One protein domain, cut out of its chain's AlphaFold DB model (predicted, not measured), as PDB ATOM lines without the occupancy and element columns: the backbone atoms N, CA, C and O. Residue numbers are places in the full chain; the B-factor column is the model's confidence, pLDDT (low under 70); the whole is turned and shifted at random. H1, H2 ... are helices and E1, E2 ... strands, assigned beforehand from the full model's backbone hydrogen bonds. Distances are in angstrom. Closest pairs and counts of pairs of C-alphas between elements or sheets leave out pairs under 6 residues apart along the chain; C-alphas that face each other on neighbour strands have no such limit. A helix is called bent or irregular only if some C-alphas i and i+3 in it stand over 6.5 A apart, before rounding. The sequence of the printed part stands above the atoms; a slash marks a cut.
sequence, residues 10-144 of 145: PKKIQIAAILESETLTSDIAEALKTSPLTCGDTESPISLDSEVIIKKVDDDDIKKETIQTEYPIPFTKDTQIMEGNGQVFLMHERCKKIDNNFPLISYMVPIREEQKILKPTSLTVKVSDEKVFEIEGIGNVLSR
ATOM      1  N   PRO A  10     272.246 137.365 215.586       77.81
ATOM      2  CA  PRO A  10     270.838 137.709 215.688       77.81
ATOM      3  C   PRO A  10     269.983 136.439 215.738       77.81
ATOM      4  O   PRO A  10     270.138 135.541 214.916       77.81
ATOM      5  N   LYS A  11     269.057 136.352 216.702       76.44
ATOM      6  CA  LYS A  11     268.134 135.202 216.795       76.44
ATOM      7  C   LYS A  11     266.874 135.370 215.955       76.44
ATOM      8  O   LYS A  11     266.432 134.409 215.339       76.44
ATOM      9  N   LYS A  12     266.273 136.560 215.987       86.44
ATOM     10  CA  LYS A  12     265.053 136.919 215.252       86.44
ATOM     11  C   LYS A  12     265.106 138.409 214.944       86.44
ATOM     12  O   LYS A  12     265.321 139.203 215.858       86.44
ATOM     13  N   ILE A  13     264.939 138.768 213.677       88.19
ATOM     14  CA  ILE A  13     264.897 140.156 213.210       88.19
ATOM     15  C   ILE A  13     263.627 140.319 212.387       88.19
ATOM     16  O   ILE A  13     263.331 139.487 211.530       88.19
ATOM     17  N   GLN A  14     262.895 141.396 212.642       90.31
ATOM     18  CA  GLN A  14     261.797 141.806 211.784       90.31
ATOM     19  C   GLN A  14     262.340 142.646 210.630       90.31
ATOM     20  O   GLN A  14     263.120 143.574 210.838       90.31
ATOM     21  N   ILE A  15     261.903 142.332 209.412       91.12
ATOM     22  CA  ILE A  15     262.230 143.095 208.209       91.12
ATOM     23  C   ILE A  15     260.939 143.727 207.701       91.12
ATOM     24  O   ILE A  15     259.926 143.044 207.559       91.12
ATOM     25  N   ALA A  16     260.985 145.028 207.432       93.38
ATOM     26  CA  ALA A  16     259.917 145.756 206.763       93.38
ATOM     27  C   ALA A  16     260.428 146.263 205.412       93.38
ATOM     28  O   ALA A  16     261.528 146.808 205.325       93.38
ATOM     29  N   ALA A  17     259.622 146.079 204.370       92.31
ATOM     30  CA  ALA A  17     259.860 146.632 203.046       92.31
ATOM     31  C   ALA A  17     258.636 147.456 202.645       92.31
ATOM     32  O   ALA A  17     257.512 146.955 202.681       92.31
ATOM     33  N   ILE A  18     258.864 148.716 202.281       91.44
ATOM     34  CA  ILE A  18     257.834 149.621 201.769       91.44
ATOM     35  C   ILE A  18     258.024 149.689 200.256       91.44
ATOM     36  O   ILE A  18     259.126 149.962 199.780       91.44
ATOM     37  N   LEU A  19     256.965 149.389 199.508       91.31
ATOM     38  CA  LEU A  19     256.973 149.371 198.048       91.31
ATOM     39  C   LEU A  19     256.139 150.540 197.524       91.31
ATOM     40  O   LEU A  19     255.052 150.794 198.029       91.31
ATOM     41  N   GLU A  20     256.619 151.213 196.476       87.69
ATOM     42  CA  GLU A  20     255.875 152.294 195.805       87.69
ATOM     43  C   GLU A  20     254.625 151.786 195.064       87.69
ATOM     44  O   GLU A  20     253.731 152.558 194.729       87.69
ATOM     45  N   SER A  21     254.567 150.484 194.765       88.06
ATOM     46  CA  SER A  21     253.476 149.854 194.026       88.06
ATOM     47  C   SER A  21     253.134 148.491 194.612       88.06
ATOM     48  O   SER A  21     254.019 147.705 194.940       88.06
ATOM     49  N   GLU A  22     251.838 148.181 194.650       90.38
ATOM     50  CA  GLU A  22     251.322 146.888 195.112       90.38
ATOM     51  C   GLU A  22     251.441 145.766 194.063       90.38
ATOM     52  O   GLU A  22     251.182 144.603 194.365       90.38
ATOM     53  N   THR A  23     251.836 146.094 192.828       92.56
ATOM     54  CA  THR A  23     251.790 145.180 191.669       92.56
ATOM     55  C   THR A  23     252.582 143.887 191.844       92.56
ATOM     56  O   THR A  23     252.183 142.869 191.291       92.56
ATOM     57  N   LEU A  24     253.683 143.916 192.601       92.06
ATOM     58  CA  LEU A  24     254.564 142.763 192.820       92.06
ATOM     59  C   LEU A  24     254.502 142.221 194.251       92.06
ATOM     60  O   LEU A  24     255.246 141.303 194.590       92.06
ATOM     61  N   THR A  25     253.649 142.774 195.115       93.50
ATOM     62  CA  THR A  25     253.662 142.437 196.545       93.50
ATOM     63  C   THR A  25     253.330 140.963 196.788       93.50
ATOM     64  O   THR A  25     253.972 140.327 197.623       93.50
ATOM     65  N   SER A  26     252.369 140.400 196.043       91.88
ATOM     66  CA  SER A  26     252.023 138.973 196.122       91.88
ATOM     67  C   SER A  26     253.186 138.083 195.704       91.88
ATOM     68  O   SER A  26     253.536 137.152 196.426       91.88
ATOM     69  N   ASP A  27     253.809 138.409 194.576       94.94
ATOM     70  CA  ASP A  27     254.854 137.596 193.962       94.94
ATOM     71  C   ASP A  27     256.117 137.613 194.827       94.94
ATOM     72  O   ASP A  27     256.748 136.580 195.039       94.94
ATOM     73  N   ILE A  28     256.451 138.772 195.407       95.19
ATOM     74  CA  ILE A  28     257.537 138.906 196.384       95.19
ATOM     75  C   ILE A  28     257.231 138.073 197.633       95.19
ATOM     76  O   ILE A  28     258.092 137.328 198.102       95.19
ATOM     77  N   ALA A  29     256.010 138.162 198.172       94.81
ATOM     78  CA  ALA A  29     255.621 137.399 199.355       94.81
ATOM     79  C   ALA A  29     255.653 135.880 199.108       94.81
ATOM     80  O   ALA A  29     256.045 135.129 200.001       94.81
ATOM     81  N   GLU A  30     255.269 135.419 197.917       94.94
ATOM     82  CA  GLU A  30     255.351 134.011 197.521       94.94
ATOM     83  C   GLU A  30     256.802 133.558 197.303       94.94
ATOM     84  O   GLU A  30     257.203 132.502 197.802       94.94
ATOM     85  N   ALA A  31     257.619 134.373 196.634       95.50
ATOM     86  CA  ALA A  31     259.031 134.084 196.410       95.50
ATOM     87  C   ALA A  31     259.794 133.919 197.734       95.50
ATOM     88  O   ALA A  31     260.577 132.979 197.869       95.50
ATOM     89  N   LEU A  32     259.510 134.762 198.735       95.06
ATOM     90  CA  LEU A  32     260.102 134.661 200.074       95.06
ATOM     91  C   LEU A  32     259.777 133.334 200.782       95.06
ATOM     92  O   LEU A  32     260.569 132.872 201.597       95.06
ATOM     93  N   LYS A  33     258.632 132.710 200.485       92.94
ATOM     94  CA  LYS A  33     258.221 131.432 201.099       92.94
ATOM     95  C   LYS A  33     258.779 130.213 200.372       92.94
ATOM     96  O   LYS A  33     258.917 129.152 200.974       92.94
ATOM     97  N   THR A  34     259.032 130.344 199.075       94.38
ATOM     98  CA  THR A  34     259.324 129.211 198.183       94.38
ATOM     99  C   THR A  34     260.785 129.137 197.751       94.38
ATOM    100  O   THR A  34     261.230 128.085 197.288       94.38
ATOM    101  N   SER A  35     261.547 130.218 197.924       94.56
ATOM    102  CA  SER A  35     262.951 130.298 197.520       94.56
ATOM    103  C   SER A  35     263.899 130.090 198.704       94.56
ATOM    104  O   SER A  35     263.596 130.521 199.817       94.56
ATOM    105  N   PRO A  36     265.086 129.494 198.491       92.75
ATOM    106  CA  PRO A  36     266.173 129.561 199.463       92.75
ATOM    107  C   PRO A  36     266.562 131.019 199.733       92.75
ATOM    108  O   PRO A  36     266.747 131.793 198.792       92.75
ATOM    109  N   LEU A  37     266.707 131.386 201.007       93.12
ATOM    110  CA  LEU A  37     267.038 132.747 201.426       93.12
ATOM    111  C   LEU A  37     268.419 132.798 202.079       93.12
ATOM    112  O   LEU A  37     268.769 131.948 202.900       93.12
ATOM    113  N   THR A  38     269.179 133.838 201.751       92.12
ATOM    114  CA  THR A  38     270.480 134.133 202.356       92.12
ATOM    115  C   THR A  38     270.581 135.620 202.697       92.12
ATOM    116  O   THR A  38     269.866 136.445 202.124       92.12
ATOM    117  N   CYS A  39     271.454 135.977 203.638       86.50
ATOM    118  CA  CYS A  39     271.693 137.362 204.040       86.50
ATOM    119  C   CYS A  39     273.156 137.748 203.781       86.50
ATOM    120  O   CYS A  39     274.042 137.397 204.553       86.50
ATOM    121  N   GLY A  40     273.412 138.479 202.693       82.38
ATOM    122  CA  GLY A  40     274.764 138.879 202.296       82.38
ATOM    123  C   GLY A  40     275.423 137.856 201.374       82.38
ATOM    124  O   GLY A  40     275.294 137.967 200.155       82.38
ATOM    125  N   ASP A  41     276.130 136.881 201.939       83.12
ATOM    126  CA  ASP A  41     276.776 135.803 201.183       83.12
ATOM    127  C   ASP A  41     275.916 134.528 201.131       83.12
ATOM    128  O   ASP A  41     274.879 134.407 201.783       83.12
ATOM    129  N   THR A  42     276.331 133.563 200.308       86.19
ATOM    130  CA  THR A  42     275.649 132.266 200.175       86.19
ATOM    131  C   THR A  42     275.841 131.351 201.388       86.19
ATOM    132  O   THR A  42     275.182 130.319 201.473       86.19
ATOM    133  N   GLU A  43     276.743 131.704 202.307       87.31
ATOM    134  CA  GLU A  43     277.091 130.926 203.503       87.31
ATOM    135  C   GLU A  43     276.285 131.358 204.738       87.31
ATOM    136  O   GLU A  43     276.364 130.718 205.785       87.31
ATOM    137  N   SER A  44     275.450 132.391 204.589       87.25
ATOM    138  CA  SER A  44     274.593 132.954 205.631       87.25
ATOM    139  C   SER A  44     273.109 132.651 205.362       87.25
ATOM    140  O   SER A  44     272.345 133.564 205.020       87.25
ATOM    141  N   PRO A  45     272.667 131.378 205.460       91.25
ATOM    142  CA  PRO A  45     271.283 131.002 205.203       91.25
ATOM    143  C   PRO A  45     270.349 131.563 206.275       91.25
ATOM    144  O   PRO A  45     270.684 131.609 207.460       91.25
ATOM    145  N   ILE A  46     269.143 131.939 205.855       91.81
ATOM    146  CA  ILE A  46     268.077 132.385 206.752       91.81
ATOM    147  C   ILE A  46     266.778 131.642 206.449       91.81
ATOM    148  O   ILE A  46     266.584 131.083 205.370       91.81
ATOM    149  N   SER A  47     265.863 131.661 207.410       92.25
ATOM    150  CA  SER A  47     264.512 131.132 207.261       92.25
ATOM    151  C   SER A  47     263.502 132.130 207.801       92.25
ATOM    152  O   SER A  47     263.787 132.851 208.761       92.25
ATOM    153  N   LEU A  48     262.303 132.135 207.226       93.56
ATOM    154  CA  LEU A  48     261.185 132.874 207.796       93.56
ATOM    155  C   LEU A  48     260.733 132.199 209.097       93.56
ATOM    156  O   LEU A  48     260.509 130.991 209.132       93.56
ATOM    157  N   ASP A  49     260.603 132.982 210.165       90.81
ATOM    158  CA  ASP A  49     260.047 132.522 211.448       90.81
ATOM    159  C   ASP A  49     258.510 132.601 211.468       90.81
ATOM    160  O   ASP A  49     257.852 131.893 212.225       90.81
ATOM    161  N   SER A  50     257.928 133.452 210.618       90.88
ATOM    162  CA  SER A  50     256.487 133.655 210.487       90.88
ATOM    163  C   SER A  50     256.091 133.952 209.041       90.88
ATOM    164  O   SER A  50     256.933 134.265 208.200       90.88
ATOM    165  N   GLU A  51     254.788 133.917 208.772       91.62
ATOM    166  CA  GLU A  51     254.221 134.336 207.489       91.62
ATOM    167  C   GLU A  51     254.556 135.799 207.155       91.62
ATOM    168  O   GLU A  51     254.681 136.647 208.043       91.62
ATOM    169  N   VAL A  52     254.658 136.095 205.857       94.31
ATOM    170  CA  VAL A  52     254.799 137.468 205.351       94.31
ATOM    171  C   VAL A  52     253.489 138.221 205.588       94.31
ATOM    172  O   VAL A  52     252.430 137.792 205.128       94.31
ATOM    173  N   ILE A  53     253.568 139.351 206.291       94.19
ATOM    174  CA  ILE A  53     252.415 140.194 206.616       94.19
ATOM    175  C   ILE A  53     252.413 141.400 205.680       94.19
ATOM    176  O   ILE A  53     253.356 142.186 205.676       94.19
ATOM    177  N   ILE A  54     251.334 141.563 204.916       94.62
ATOM    178  CA  ILE A  54     251.117 142.739 204.069       94.62
ATOM    179  C   ILE A  54     250.280 143.742 204.862       94.62
ATOM    180  O   ILE A  54     249.218 143.400 205.389       94.62
ATOM    181  N   LYS A  55     250.774 144.974 204.967       94.75
ATOM    182  CA  LYS A  55     250.137 146.073 205.693       94.75
ATOM    183  C   LYS A  55     250.043 147.300 204.809       94.75
ATOM    184  O   LYS A  55     250.902 147.508 203.955       94.75
ATOM    185  N   LYS A  56     249.013 148.111 205.045       92.94
ATOM    186  CA  LYS A  56     248.943 149.446 204.463       92.94
ATOM    187  C   LYS A  56     249.999 150.330 205.110       92.94
ATOM    188  O   LYS A  56     250.295 150.189 206.301       92.94
ATOM    189  N   VAL A  57     250.554 151.214 204.296       92.81
ATOM    190  CA  VAL A  57     251.466 152.259 204.736       92.81
ATOM    191  C   VAL A  57     250.736 153.574 204.563       92.81
ATOM    192  O   VAL A  57     250.242 153.855 203.474       92.81
ATOM    193  N   ASP A  58     250.639 154.326 205.648       89.38
ATOM    194  CA  ASP A  58     250.216 155.714 205.599       89.38
ATOM    195  C   ASP A  58     251.460 156.577 205.369       89.38
ATOM    196  O   ASP A  58     252.453 156.479 206.105       89.38
ATOM    197  N   ASP A  59     251.422 157.345 204.287       79.31
ATOM    198  CA  ASP A  59     252.474 158.258 203.868       79.31
ATOM    199  C   ASP A  59     251.989 159.706 203.768       79.31
ATOM    200  O   ASP A  59     252.750 160.549 203.272       79.31
ATOM    201  N   ASP A  60     250.774 159.992 204.264       63.81
ATOM    202  CA  ASP A  60     250.336 161.362 204.502       63.81
ATOM    203  C   ASP A  60     251.449 162.060 205.296       63.81
ATOM    204  O   ASP A  60     252.068 161.431 206.155       63.81
ATOM    205  N   ASP A  61     251.754 163.327 204.980       59.53
ATOM    206  CA  ASP A  61     252.801 164.150 205.615       59.53
ATOM    207  C   ASP A  61     252.513 164.347 207.119       59.53
ATOM    208  O   ASP A  61     252.200 165.439 207.611       59.53
ATOM    209  N   ILE A  62     252.597 163.263 207.880       61.06
ATOM    210  CA  ILE A  62     252.371 163.186 209.299       61.06
ATOM    211  C   ILE A  62     253.582 163.873 209.911       61.06
ATOM    212  O   ILE A  62     254.627 163.274 210.168       61.06
ATOM    213  N   LYS A  63     253.432 165.176 210.150       64.56
ATOM    214  CA  LYS A  63     254.362 165.977 210.946       64.56
ATOM    215  C   LYS A  63     254.251 165.565 212.412       64.56
ATOM    216  O   LYS A  63     253.742 166.306 213.250       64.56
ATOM    217  N   LYS A  64     254.694 164.348 212.725       73.00
ATOM    218  CA  LYS A  64     254.961 163.923 214.098       73.00
ATOM    219  C   LYS A  64     256.227 164.643 214.537       73.00
ATOM    220  O   LYS A  64     257.267 164.461 213.926       73.00
ATOM    221  N   GLU A  65     256.148 165.452 215.591       85.69
ATOM    222  CA  GLU A  65     257.346 166.087 216.163       85.69
ATOM    223  C   GLU A  65     258.324 165.030 216.693       85.69
ATOM    224  O   GLU A  65     259.535 165.172 216.557       85.69
ATOM    225  N   THR A  66     257.783 163.943 217.245       91.69
ATOM    226  CA  THR A  66     258.546 162.839 217.819       91.69
ATOM    227  C   THR A  66     257.918 161.520 217.399       91.69
ATOM    228  O   THR A  66     256.693 161.378 217.427       91.69
ATOM    229  N   ILE A  67     258.749 160.538 217.059       93.06
ATOM    230  CA  ILE A  67     258.313 159.165 216.792       93.06
ATOM    231  C   ILE A  67     259.089 158.172 217.645       93.06
ATOM    232  O   ILE A  67     260.247 158.407 217.987       93.06
ATOM    233  N   GLN A  68     258.459 157.036 217.930       95.06
ATOM    234  CA  GLN A  68     259.145 155.835 218.381       95.06
ATOM    235  C   GLN A  68     259.270 154.863 217.202       95.06
ATOM    236  O   GLN A  68     258.308 154.667 216.448       95.06
ATOM    237  N   THR A  69     260.450 154.270 217.035       94.75
ATOM    238  CA  THR A  69     260.754 153.333 215.951       94.75
ATOM    239  C   THR A  69     261.637 152.178 216.419       94.75
ATOM    240  O   THR A  69     262.528 152.356 217.247       94.75
ATOM    241  N   GLU A  70     261.382 150.992 215.873       95.12
ATOM    242  CA  GLU A  70     262.214 149.785 216.006       95.12
ATOM    243  C   GLU A  70     263.030 149.525 214.729       95.12
ATOM    244  O   GLU A  70     263.660 148.479 214.573       95.12
ATOM    245  N   TYR A  71     263.038 150.486 213.803       95.19
ATOM    246  CA  TYR A  71     263.714 150.379 212.519       95.19
ATOM    247  C   TYR A  71     264.976 151.246 212.471       95.19
ATOM    248  O   TYR A  71     265.086 152.230 213.210       95.19
ATOM    249  N   PRO A  72     265.952 150.896 211.610       94.56
ATOM    250  CA  PRO A  72     267.110 151.740 211.366       94.56
ATOM    251  C   PRO A  72     266.704 153.156 210.962       94.56
ATOM    252  O   PRO A  72     265.823 153.335 210.122       94.56
ATOM    253  N   ILE A  73     267.400 154.149 211.509       93.31
ATOM    254  CA  ILE A  73     267.230 155.557 211.139       93.31
ATOM    255  C   ILE A  73     268.536 156.128 210.586       93.31
ATOM    256  O   ILE A  73     269.613 155.748 211.061       93.31
ATOM    257  N   PRO A  74     268.484 157.074 209.639       91.06
ATOM    258  CA  PRO A  74     269.655 157.848 209.258       91.06
ATOM    259  C   PRO A  74     270.266 158.554 210.477       91.06
ATOM    260  O   PRO A  74     269.561 159.205 211.249       91.06
ATOM    261  N   PHE A  75     271.582 158.437 210.655       92.06
ATOM    262  CA  PHE A  75     272.302 158.980 211.805       92.06
ATOM    263  C   PHE A  75     273.336 160.012 211.372       92.06
ATOM    264  O   PHE A  75     274.409 159.694 210.860       92.06
ATOM    265  N   THR A  76     273.013 161.280 211.594       88.62
ATOM    266  CA  THR A  76     273.896 162.416 211.316       88.62
ATOM    267  C   THR A  76     273.987 163.344 212.512       88.62
ATOM    268  O   THR A  76     273.304 163.155 213.511       88.62
ATOM    269  N   LYS A  77     274.819 164.382 212.394       87.69
ATOM    270  CA  LYS A  77     274.967 165.427 213.413       87.69
ATOM    271  C   LYS A  77     273.648 166.120 213.792       87.69
ATOM    272  O   LYS A  77     273.554 166.639 214.897       87.69
ATOM    273  N   ASP A  78     272.669 166.133 212.886       87.56
ATOM    274  CA  ASP A  78     271.387 166.816 213.070       87.56
ATOM    275  C   ASP A  78     270.311 165.873 213.653       87.56
ATOM    276  O   ASP A  78     269.261 166.326 214.101       87.56
ATOM    277  N   THR A  79     270.588 164.563 213.713       88.94
ATOM    278  CA  THR A  79     269.669 163.552 214.250       88.94
ATOM    279  C   THR A  79     269.542 163.692 215.769       88.94
ATOM    280  O   THR A  79     270.527 163.561 216.499       88.94
ATOM    281  N   GLN A  80     268.320 163.895 216.264       92.31
ATOM    282  CA  GLN A  80     268.035 164.057 217.694       92.31
ATOM    283  C   GLN A  80     267.372 162.803 218.273       92.31
ATOM    284  O   GLN A  80     266.159 162.612 218.169       92.31
ATOM    285  N   ILE A  81     268.181 161.950 218.904       93.69
ATOM    286  CA  ILE A  81     267.704 160.787 219.661       93.69
ATOM    287  C   ILE A  81     267.376 161.245 221.083       93.69
ATOM    288  O   ILE A  81     268.259 161.678 221.820       93.69
ATOM    289  N   MET A  82     266.100 161.156 221.447       95.50
ATOM    290  CA  MET A  82     265.584 161.553 222.757       95.50
ATOM    291  C   MET A  82     265.738 160.425 223.779       95.50
ATOM    292  O   MET A  82     266.152 160.668 224.909       95.50
ATOM    293  N   GLU A  83     265.423 159.191 223.374       95.94
ATOM    294  CA  GLU A  83     265.498 157.995 224.219       95.94
ATOM    295  C   GLU A  83     265.862 156.753 223.395       95.94
ATOM    296  O   GLU A  83     265.703 156.725 222.172       95.94
ATOM    297  N   GLY A  84     266.310 155.703 224.086       94.06
ATOM    298  CA  GLY A  84     266.677 154.424 223.484       94.06
ATOM    299  C   GLY A  84     268.172 154.283 223.199       94.06
ATOM    300  O   GLY A  84     268.987 155.153 223.510       94.06
ATOM    301  N   ASN A  85     268.544 153.135 222.642       91.62
ATOM    302  CA  ASN A  85     269.920 152.802 222.299       91.62
ATOM    303  C   ASN A  85     269.987 151.962 221.022       91.62
ATOM    304  O   ASN A  85     269.040 151.258 220.671       91.62
ATOM    305  N   GLY A  86     271.133 152.022 220.352       93.56
ATOM    306  CA  GLY A  86     271.389 151.292 219.123       93.56
ATOM    307  C   GLY A  86     272.878 151.212 218.811       93.56
ATOM    308  O   GLY A  86     273.720 151.693 219.573       93.56
ATOM    309  N   GLN A  87     273.192 150.607 217.673       94.38
ATOM    310  CA  GLN A  87     274.538 150.550 217.119       94.38
ATOM    311  C   GLN A  87     274.578 151.302 215.790       94.38
ATOM    312  O   GLN A  87     273.635 151.240 215.001       94.38
ATOM    313  N   VAL A  88     275.676 152.013 215.541       94.56
ATOM    314  CA  VAL A  88     275.868 152.751 214.291       94.56
ATOM    315  C   VAL A  88     276.504 151.836 213.253       94.56
ATOM    316  O   VAL A  88     277.569 151.270 213.494       94.56
ATOM    317  N   PHE A  89     275.879 151.741 212.083       92.19
ATOM    318  CA  PHE A  89     276.385 151.005 210.929       92.19
ATOM    319  C   PHE A  89     276.513 151.922 209.719       92.19
ATOM    320  O   PHE A  89     275.720 152.842 209.534       92.19
ATOM    321  N   LEU A  90     277.496 151.641 208.868       90.19
ATOM    322  CA  LEU A  90     277.597 152.247 207.546       90.19
ATOM    323  C   LEU A  90     276.811 151.389 206.554       90.19
ATOM    324  O   LEU A  90     277.148 150.226 206.339       90.19
ATOM    325  N   MET A  91     275.764 151.961 205.967       87.56
ATOM    326  CA  MET A  91     274.865 151.282 205.038       87.56
ATOM    327  C   MET A  91     274.861 151.969 203.678       87.56
ATOM    328  O   MET A  91     275.163 153.153 203.553       87.56
ATOM    329  N   HIS A  92     274.513 151.208 202.647       82.44
ATOM    330  CA  HIS A  92     274.432 151.701 201.281       82.44
ATOM    331  C   HIS A  92     272.954 151.886 200.906       82.44
ATOM    332  O   HIS A  92     272.238 150.901 200.767       82.44
ATOM    333  N   GLU A  93     272.490 153.126 200.722       74.38
ATOM    334  CA  GLU A  93     271.059 153.409 200.465       74.38
ATOM    335  C   GLU A  93     270.555 152.851 199.123       74.38
ATOM    336  O   GLU A  93     269.378 152.544 198.960       74.38
ATOM    337  N   ARG A  94     271.440 152.709 198.131       68.56
ATOM    338  CA  ARG A  94     271.107 152.151 196.808       68.56
ATOM    339  C   ARG A  94     272.167 151.162 196.375       68.56
ATOM    340  O   ARG A  94     273.291 151.595 196.219       68.56
ATOM    341  N   CYS A  95     271.862 149.904 196.055       61.97
ATOM    342  CA  CYS A  95     272.845 148.935 195.518       61.97
ATOM    343  C   CYS A  95     273.388 149.268 194.102       61.97
ATOM    344  O   CYS A  95     273.602 148.380 193.280       61.97
ATOM    345  N   LYS A  96     273.603 150.545 193.771       53.91
ATOM    346  CA  LYS A  96     274.166 151.003 192.505       53.91
ATOM    347  C   LYS A  96     275.600 151.468 192.751       53.91
ATOM    348  O   LYS A  96     275.813 152.556 193.275       53.91
ATOM    349  N   LYS A  97     276.578 150.652 192.341       53.56
ATOM    350  CA  LYS A  97     277.958 151.103 192.095       53.56
ATOM    351  C   LYS A  97     277.934 152.045 190.892       53.56
ATOM    352  O   LYS A  97     278.119 151.608 189.760       53.56
ATOM    353  N   ILE A  98     277.617 153.311 191.120       53.41
ATOM    354  CA  ILE A  98     277.831 154.361 190.132       53.41
ATOM    355  C   ILE A  98     279.038 155.126 190.668       53.41
ATOM    356  O   ILE A  98     278.943 155.772 191.704       53.41
ATOM    357  N   ASP A  99     280.171 154.955 189.987       57.12
ATOM    358  CA  ASP A  99     281.482 155.556 190.265       57.12
ATOM    359  C   ASP A  99     282.318 154.940 191.411       57.12
ATOM    360  O   ASP A  99     281.899 154.040 192.136       57.12
ATOM    361  N   ASN A 100     283.569 155.406 191.535       58.78
ATOM    362  CA  ASN A 100     284.542 154.985 192.559       58.78
ATOM    363  C   ASN A 100     284.230 155.524 193.969       58.78
ATOM    364  O   ASN A 100     285.006 155.292 194.896       58.78
ATOM    365  N   ASN A 101     283.125 156.252 194.140       59.38
ATOM    366  CA  ASN A 101     282.656 156.693 195.447       59.38
ATOM    367  C   ASN A 101     281.657 155.670 195.982       59.38
ATOM    368  O   ASN A 101     280.643 155.403 195.350       59.38
ATOM    369  N   PHE A 102     281.934 155.121 197.162       65.44
ATOM    370  CA  PHE A 102     280.965 154.333 197.918       65.44
ATOM    371  C   PHE A 102     280.149 155.291 198.798       65.44
ATOM    372  O   PHE A 102     280.690 155.758 199.805       65.44
ATOM    373  N   PRO A 103     278.888 155.625 198.457       74.00
ATOM    374  CA  PRO A 103     278.042 156.500 199.267       74.00
ATOM    375  C   PRO A 103     277.523 155.748 200.500       74.00
ATOM    376  O   PRO A 103     276.340 155.433 200.611       74.00
ATOM    377  N   LEU A 104     278.429 155.412 201.417       84.12
ATOM    378  CA  LEU A 104     278.067 154.854 202.711       84.12
ATOM    379  C   LEU A 104     277.507 155.960 203.599       84.12
ATOM    380  O   LEU A 104     278.128 157.009 203.772       84.12
ATOM    381  N   ILE A 105     276.345 155.698 204.178       87.25
ATOM    382  CA  ILE A 105     275.648 156.608 205.075       87.25
ATOM    383  C   ILE A 105     275.529 155.927 206.432       87.25
ATOM    384  O   ILE A 105     275.288 154.724 206.531       87.25
ATOM    385  N   SER A 106     275.746 156.700 207.489       92.38
ATOM    386  CA  SER A 106     275.593 156.225 208.857       92.38
ATOM    387  C   SER A 106     274.116 156.040 209.180       92.38
ATOM    388  O   SER A 106     273.322 156.967 209.029       92.38
ATOM    389  N   TYR A 107     273.769 154.861 209.675       94.06
ATOM    390  CA  TYR A 107     272.464 154.531 210.225       94.06
ATOM    391  C   TYR A 107     272.617 154.117 211.683       94.06
ATOM    392  O   TYR A 107     273.536 153.374 212.026       94.06
ATOM    393  N   MET A 108     271.707 154.570 212.539       95.12
ATOM    394  CA  MET A 108     271.545 154.041 213.888       95.12
ATOM    395  C   MET A 108     270.533 152.905 213.815       95.12
ATOM    396  O   MET A 108     269.367 153.123 213.494       95.12
ATOM    397  N   VAL A 109     270.985 151.692 214.109       95.38
ATOM    398  CA  VAL A 109     270.145 150.497 214.138       95.38
ATOM    399  C   VAL A 109     269.757 150.220 215.590       95.38
ATOM    400  O   VAL A 109     270.658 150.064 216.422       95.38
ATOM    401  N   PRO A 110     268.459 150.142 215.921       95.25
ATOM    402  CA  PRO A 110     267.981 149.899 217.279       95.25
ATOM    403  C   PRO A 110     268.173 148.427 217.661       95.25
ATOM    404  O   PRO A 110     267.255 147.609 217.643       95.25
ATOM    405  N   ILE A 111     269.418 148.077 217.967       94.00
ATOM    406  CA  ILE A 111     269.813 146.771 218.477       94.00
ATOM    407  C   ILE A 111     270.751 146.933 219.666       94.00
ATOM    408  O   ILE A 111     271.565 147.856 219.738       94.00
ATOM    409  N   ARG A 112     270.677 145.974 220.586       92.44
ATOM    410  CA  ARG A 112     271.620 145.817 221.692       92.44
ATOM    411  C   ARG A 112     272.191 144.413 221.701       92.44
ATOM    412  O   ARG A 112     271.500 143.450 221.375       92.44
ATOM    413  N   GLU A 113     273.441 144.299 222.118       90.62
ATOM    414  CA  GLU A 113     274.061 143.004 222.350       90.62
ATOM    415  C   GLU A 113     273.840 142.579 223.803       90.62
ATOM    416  O   GLU A 113     274.210 143.287 224.738       90.62
ATOM    417  N   GLU A 114     273.250 141.402 223.997       90.06
ATOM    418  CA  GLU A 114     273.125 140.759 225.301       90.06
ATOM    419  C   GLU A 114     273.661 139.338 225.207       90.06
ATOM    420  O   GLU A 114     273.119 138.521 224.469       90.06
ATOM    421  N   GLN A 115     274.715 139.028 225.967       88.56
ATOM    422  CA  GLN A 115     275.331 137.694 225.966       88.56
ATOM    423  C   GLN A 115     275.691 137.214 224.543       88.56
ATOM    424  O   GLN A 115     275.411 136.072 224.185       88.56
ATOM    425  N   LYS A 116     276.292 138.094 223.724       86.25
ATOM    426  CA  LYS A 116     276.629 137.849 222.307       86.25
ATOM    427  C   LYS A 116     275.430 137.615 221.376       86.25
ATOM    428  O   LYS A 116     275.599 137.135 220.256       86.25
ATOM    429  N   ILE A 117     274.215 137.942 221.811       87.69
ATOM    430  CA  ILE A 117     273.005 137.862 220.992       87.69
ATOM    431  C   ILE A 117     272.529 139.279 220.699       87.69
ATOM    432  O   ILE A 117     272.290 140.058 221.623       87.69
ATOM    433  N   LEU A 118     272.353 139.597 219.415       90.31
ATOM    434  CA  LEU A 118     271.722 140.851 219.013       90.31
ATOM    435  C   LEU A 118     270.216 140.761 219.264       90.31
ATOM    436  O   LEU A 118     269.548 139.834 218.794       90.31
ATOM    437  N   LYS A 119     269.691 141.731 220.010       91.06
ATOM    438  CA  LYS A 119     268.266 141.881 220.297       91.06
ATOM    439  C   LYS A 119     267.769 143.233 219.788       91.06
ATOM    440  O   LYS A 119     268.433 144.232 220.073       91.06
ATOM    441  N   PRO A 120     266.614 143.280 219.102       92.50
ATOM    442  CA  PRO A 120     265.956 144.536 218.762       92.50
ATOM    443  C   PRO A 120     265.657 145.386 220.004       92.50
ATOM    444  O   PRO A 120     265.403 144.861 221.096       92.50
ATOM    445  N   THR A 121     265.706 146.698 219.826       94.12
ATOM    446  CA  THR A 121     265.300 147.732 220.784       94.12
ATOM    447  C   THR A 121     264.423 148.755 220.059       94.12
ATOM    448  O   THR A 121     263.995 148.524 218.932       94.12
ATOM    449  N   SER A 122     264.142 149.892 220.696       95.81
ATOM    450  CA  SER A 122     263.500 151.029 220.040       95.81
ATOM    451  C   SER A 122     264.272 152.317 220.310       95.81
ATOM    452  O   SER A 122     265.051 152.412 221.264       95.81
ATOM    453  N   LEU A 123     264.046 153.299 219.445       97.00
ATOM    454  CA  LEU A 123     264.534 154.665 219.557       97.00
ATOM    455  C   LEU A 123     263.341 155.611 219.562       97.00
ATOM    456  O   LEU A 123     262.407 155.438 218.778       97.00
ATOM    457  N   THR A 124     263.416 156.640 220.395       96.50
ATOM    458  CA  THR A 124     262.527 157.800 220.325       96.50
ATOM    459  C   THR A 124     263.311 158.940 219.703       96.50
ATOM    460  O   THR A 124     264.339 159.348 220.248       96.50
ATOM    461  N   VAL A 125     262.854 159.458 218.565       94.38
ATOM    462  CA  VAL A 125     263.567 160.491 217.804       94.38
ATOM    463  C   VAL A 125     262.685 161.677 217.486       94.38
ATOM    464  O   VAL A 125     261.497 161.518 217.200       94.38
ATOM    465  N   LYS A 126     263.286 162.866 217.523       92.62
ATOM    466  CA  LYS A 126     262.648 164.081 217.027       92.62
ATOM    467  C   LYS A 126     262.774 164.121 215.506       92.62
ATOM    468  O   LYS A 126     263.882 163.999 214.986       92.62
ATOM    469  N   VAL A 127     261.653 164.288 214.815       87.12
ATOM    470  CA  VAL A 127     261.606 164.390 213.351       87.12
ATOM    471  C   VAL A 127     261.873 165.835 212.953       87.12
ATOM    472  O   VAL A 127     261.342 166.761 213.570       87.12
ATOM    473  N   SER A 128     262.709 166.024 211.936       82.38
ATOM    474  CA  SER A 128     263.065 167.346 211.426       82.38
ATOM    475  C   SER A 128     262.632 167.504 209.972       82.38
ATOM    476  O   SER A 128     261.543 168.014 209.712       82.38
ATOM    477  N   ASP A 129     263.453 167.005 209.054       80.69
ATOM    478  CA  ASP A 129     263.274 167.117 207.605       80.69
ATOM    479  C   ASP A 129     262.984 165.754 206.946       80.69
ATOM    480  O   ASP A 129     262.919 165.636 205.723       80.69
ATOM    481  N   GLU A 130     262.840 164.697 207.745       85.56
ATOM    482  CA  GLU A 130     262.639 163.332 207.267       85.56
ATOM    483  C   GLU A 130     261.165 162.991 207.010       85.56
ATOM    484  O   GLU A 130     260.265 163.452 207.715       85.56
ATOM    485  N   LYS A 131     260.917 162.114 206.026       87.50
ATOM    486  CA  LYS A 131     259.585 161.549 205.784       87.50
ATOM    487  C   LYS A 131     259.334 160.401 206.759       87.50
ATOM    488  O   LYS A 131     260.177 159.512 206.920       87.50
ATOM    489  N   VAL A 132     258.163 160.412 207.387       90.19
ATOM    490  CA  VAL A 132     257.701 159.349 208.285       90.19
ATOM    491  C   VAL A 132     256.671 158.505 207.554       90.19
ATOM    492  O   VAL A 132     255.719 159.040 206.999       90.19
ATOM    493  N   PHE A 133     256.854 157.192 207.590       92.06
ATOM    494  CA  PHE A 133     255.889 156.215 207.104       92.06
ATOM    495  C   PHE A 133     255.324 155.444 208.290       92.06
ATOM    496  O   PHE A 133     256.088 154.896 209.091       92.06
ATOM    497  N   GLU A 134     254.003 155.368 208.405       93.06
ATOM    498  CA  GLU A 134     253.346 154.545 209.419       93.06
ATOM    499  C   GLU A 134     252.873 153.228 208.801       93.06
ATOM    500  O   GLU A 134     252.034 153.204 207.906       93.06
ATOM    501  N   ILE A 135     253.410 152.111 209.291       93.62
ATOM    502  CA  ILE A 135     252.967 150.771 208.909       93.62
ATOM    503  C   ILE A 135     251.840 150.364 209.861       93.62
ATOM    504  O   ILE A 135     252.065 150.218 211.067       93.62
ATOM    505  N   GLU A 136     250.638 150.145 209.322       93.00
ATOM    506  CA  GLU A 136     249.404 149.967 210.098       93.00
ATOM    507  C   GLU A 136     249.506 148.866 211.176       93.00
ATOM    508  O   GLU A 136     249.528 147.655 210.894       93.00
ATOM    509  N   GLY A 137     249.506 149.300 212.441       90.25
ATOM    510  CA  GLY A 137     249.572 148.427 213.614       90.25
ATOM    511  C   GLY A 137     250.931 147.759 213.837       90.25
ATOM    512  O   GLY A 137     250.994 146.784 214.583       90.25
ATOM    513  N   ILE A 138     251.991 148.243 213.181       92.81
ATOM    514  CA  ILE A 138     253.357 147.721 213.310       92.81
ATOM    515  C   ILE A 138     254.303 148.781 213.878       92.81
ATOM    516  O   ILE A 138     254.949 148.531 214.888       92.81
ATOM    517  N   GLY A 139     254.395 149.962 213.263       92.12
ATOM    518  CA  GLY A 139     255.315 150.995 213.739       92.12
ATOM    519  C   GLY A 139     255.648 152.057 212.697       92.12
ATOM    520  O   GLY A 139     255.101 152.060 211.598       92.12
ATOM    521  N   ASN A 140     256.559 152.961 213.059       93.38
ATOM    522  CA  ASN A 140     256.955 154.094 212.221       93.38
ATOM    523  C   ASN A 140     258.345 153.862 211.616       93.38
ATOM    524  O   ASN A 140     259.273 153.498 212.340       93.38
ATOM    525  N   VAL A 141     258.512 154.135 210.324       92.38
ATOM    526  CA  VAL A 141     259.796 154.124 209.608       92.38
ATOM    527  C   VAL A 141     260.151 155.553 209.216       92.38
ATOM    528  O   VAL A 141     259.289 156.306 208.772       92.38
ATOM    529  N   LEU A 142     261.419 155.927 209.375       90.31
ATOM    530  CA  LEU A 142     261.919 157.262 209.055       90.31
ATOM    531  C   LEU A 142     262.881 157.170 207.868       90.31
ATOM    532  O   LEU A 142     263.865 156.434 207.926       90.31
ATOM    533  N   SER A 143     262.599 157.907 206.795       85.00
ATOM    534  CA  SER A 143     263.422 157.926 205.583       85.00
ATOM    535  C   SER A 143     263.844 159.340 205.223       85.00
ATOM    536  O   SER A 143     263.095 160.300 205.408       85.00
ATOM    537  N   ARG A 144     265.033 159.461 204.633       77.44
ATOM    538  CA  ARG A 144     265.447 160.690 203.949       77.44
ATOM    539  C   ARG A 144     264.769 160.805 202.590       77.44
ATOM    540  O   ARG A 144     264.468 159.783 201.969       77.44
TER     541      ARG A 144
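What this domain is: This is residues 10 to 144 of the 145 residues of an uncharacterized protein of Nitrospirae bacterium CG_4_10_14_0_8_um_filter_41_23 (UniProt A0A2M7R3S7). A small three-stranded sheet, E1, E7 and E2, and three short hairpins, E3 with E4, E5 with E6 and E8 with E9, make one side of the domain as a loose, broken assembly of strands; a single helix, H1, lies off to the other side. Residues 10 to 21 run between H1 and the strands, the long stretch of residues 35 to 65 leads back from H1 to E1, and residues 39 to 44 and 96 to 101 stick out as free loops. The printed part has 135 residues, with one named helix and then nine named strands, H1 and E1 to E9; the sheet's order is E1, E7, E2, antiparallel throughout. The class is mixed, helices and strands, with under half of the residues in named elements. The whole is compact, with a radius of gyration of the C-alphas of 16.2 A and spans of 41 by 39 by 35 A.

Where its parts are: In the sheet, E1 is residues 66 to 69, E7 residues 123 to 126 and E2 residues 80 to 84; C-alpha 66 is at (258.546, 162.839, 217.819). E3, residues 87 to 92, is 15.9 A long, and E4, residues 104 to 109, is 14.6 A. E5 is residues 111 to 114 and E6 residues 117 to 120. E8, residues 131 to 135, measures 13.0 A, and E9, residues 139 to 143, measures 13.4 A, ending with C-alpha 143 at (263.422, 157.926, 205.583). H1, residues 22 to 34, is 19.6 A long and begins with C-alpha 22 at (251.322, 146.888, 195.112); it is irregular, with C-alphas 23 and 26 7.6 A apart.

How they stand to each other: Inner strand E7 is antiparallel to E1, with N 67 and O 125 at 2.9 A, and to E2, with N 124 and O 83 at 2.9 A. The closest C-alphas of E1 and E9, those of Thr 69 and Asn 140, are 5.4 A apart. In the hairpin E8 and E9, N 133 and O 141 are 2.8 A apart; residues 57 to 58 pair antiparallel with residues 134 to 135 of E8. E6 runs on into E7 at 41 degrees, and in the hairpin E5 and E6, N 112 and O 119 are 2.9 A apart. E4 runs on into E5 at 59 degrees, and in the hairpin E3 and E4, N 89 and O 107 are 2.9 A apart. H1 is not on the sheet and is apart from E8 and E9, for instance; 6 of its 9 O i to N i+4 pairs are within hydrogen-bond range.

The domain as a whole: The C-alphas of Glu 43 and Lys 63, the two farthest apart, are 42.4 A from each other. The printed part has no cut. The links H1 to E1 and E3 to E4 are long, with 31 and 11 residues. The mean pLDDT of the printed part is 87.6; residues 60 to 63 and 94 to 102 are under 70.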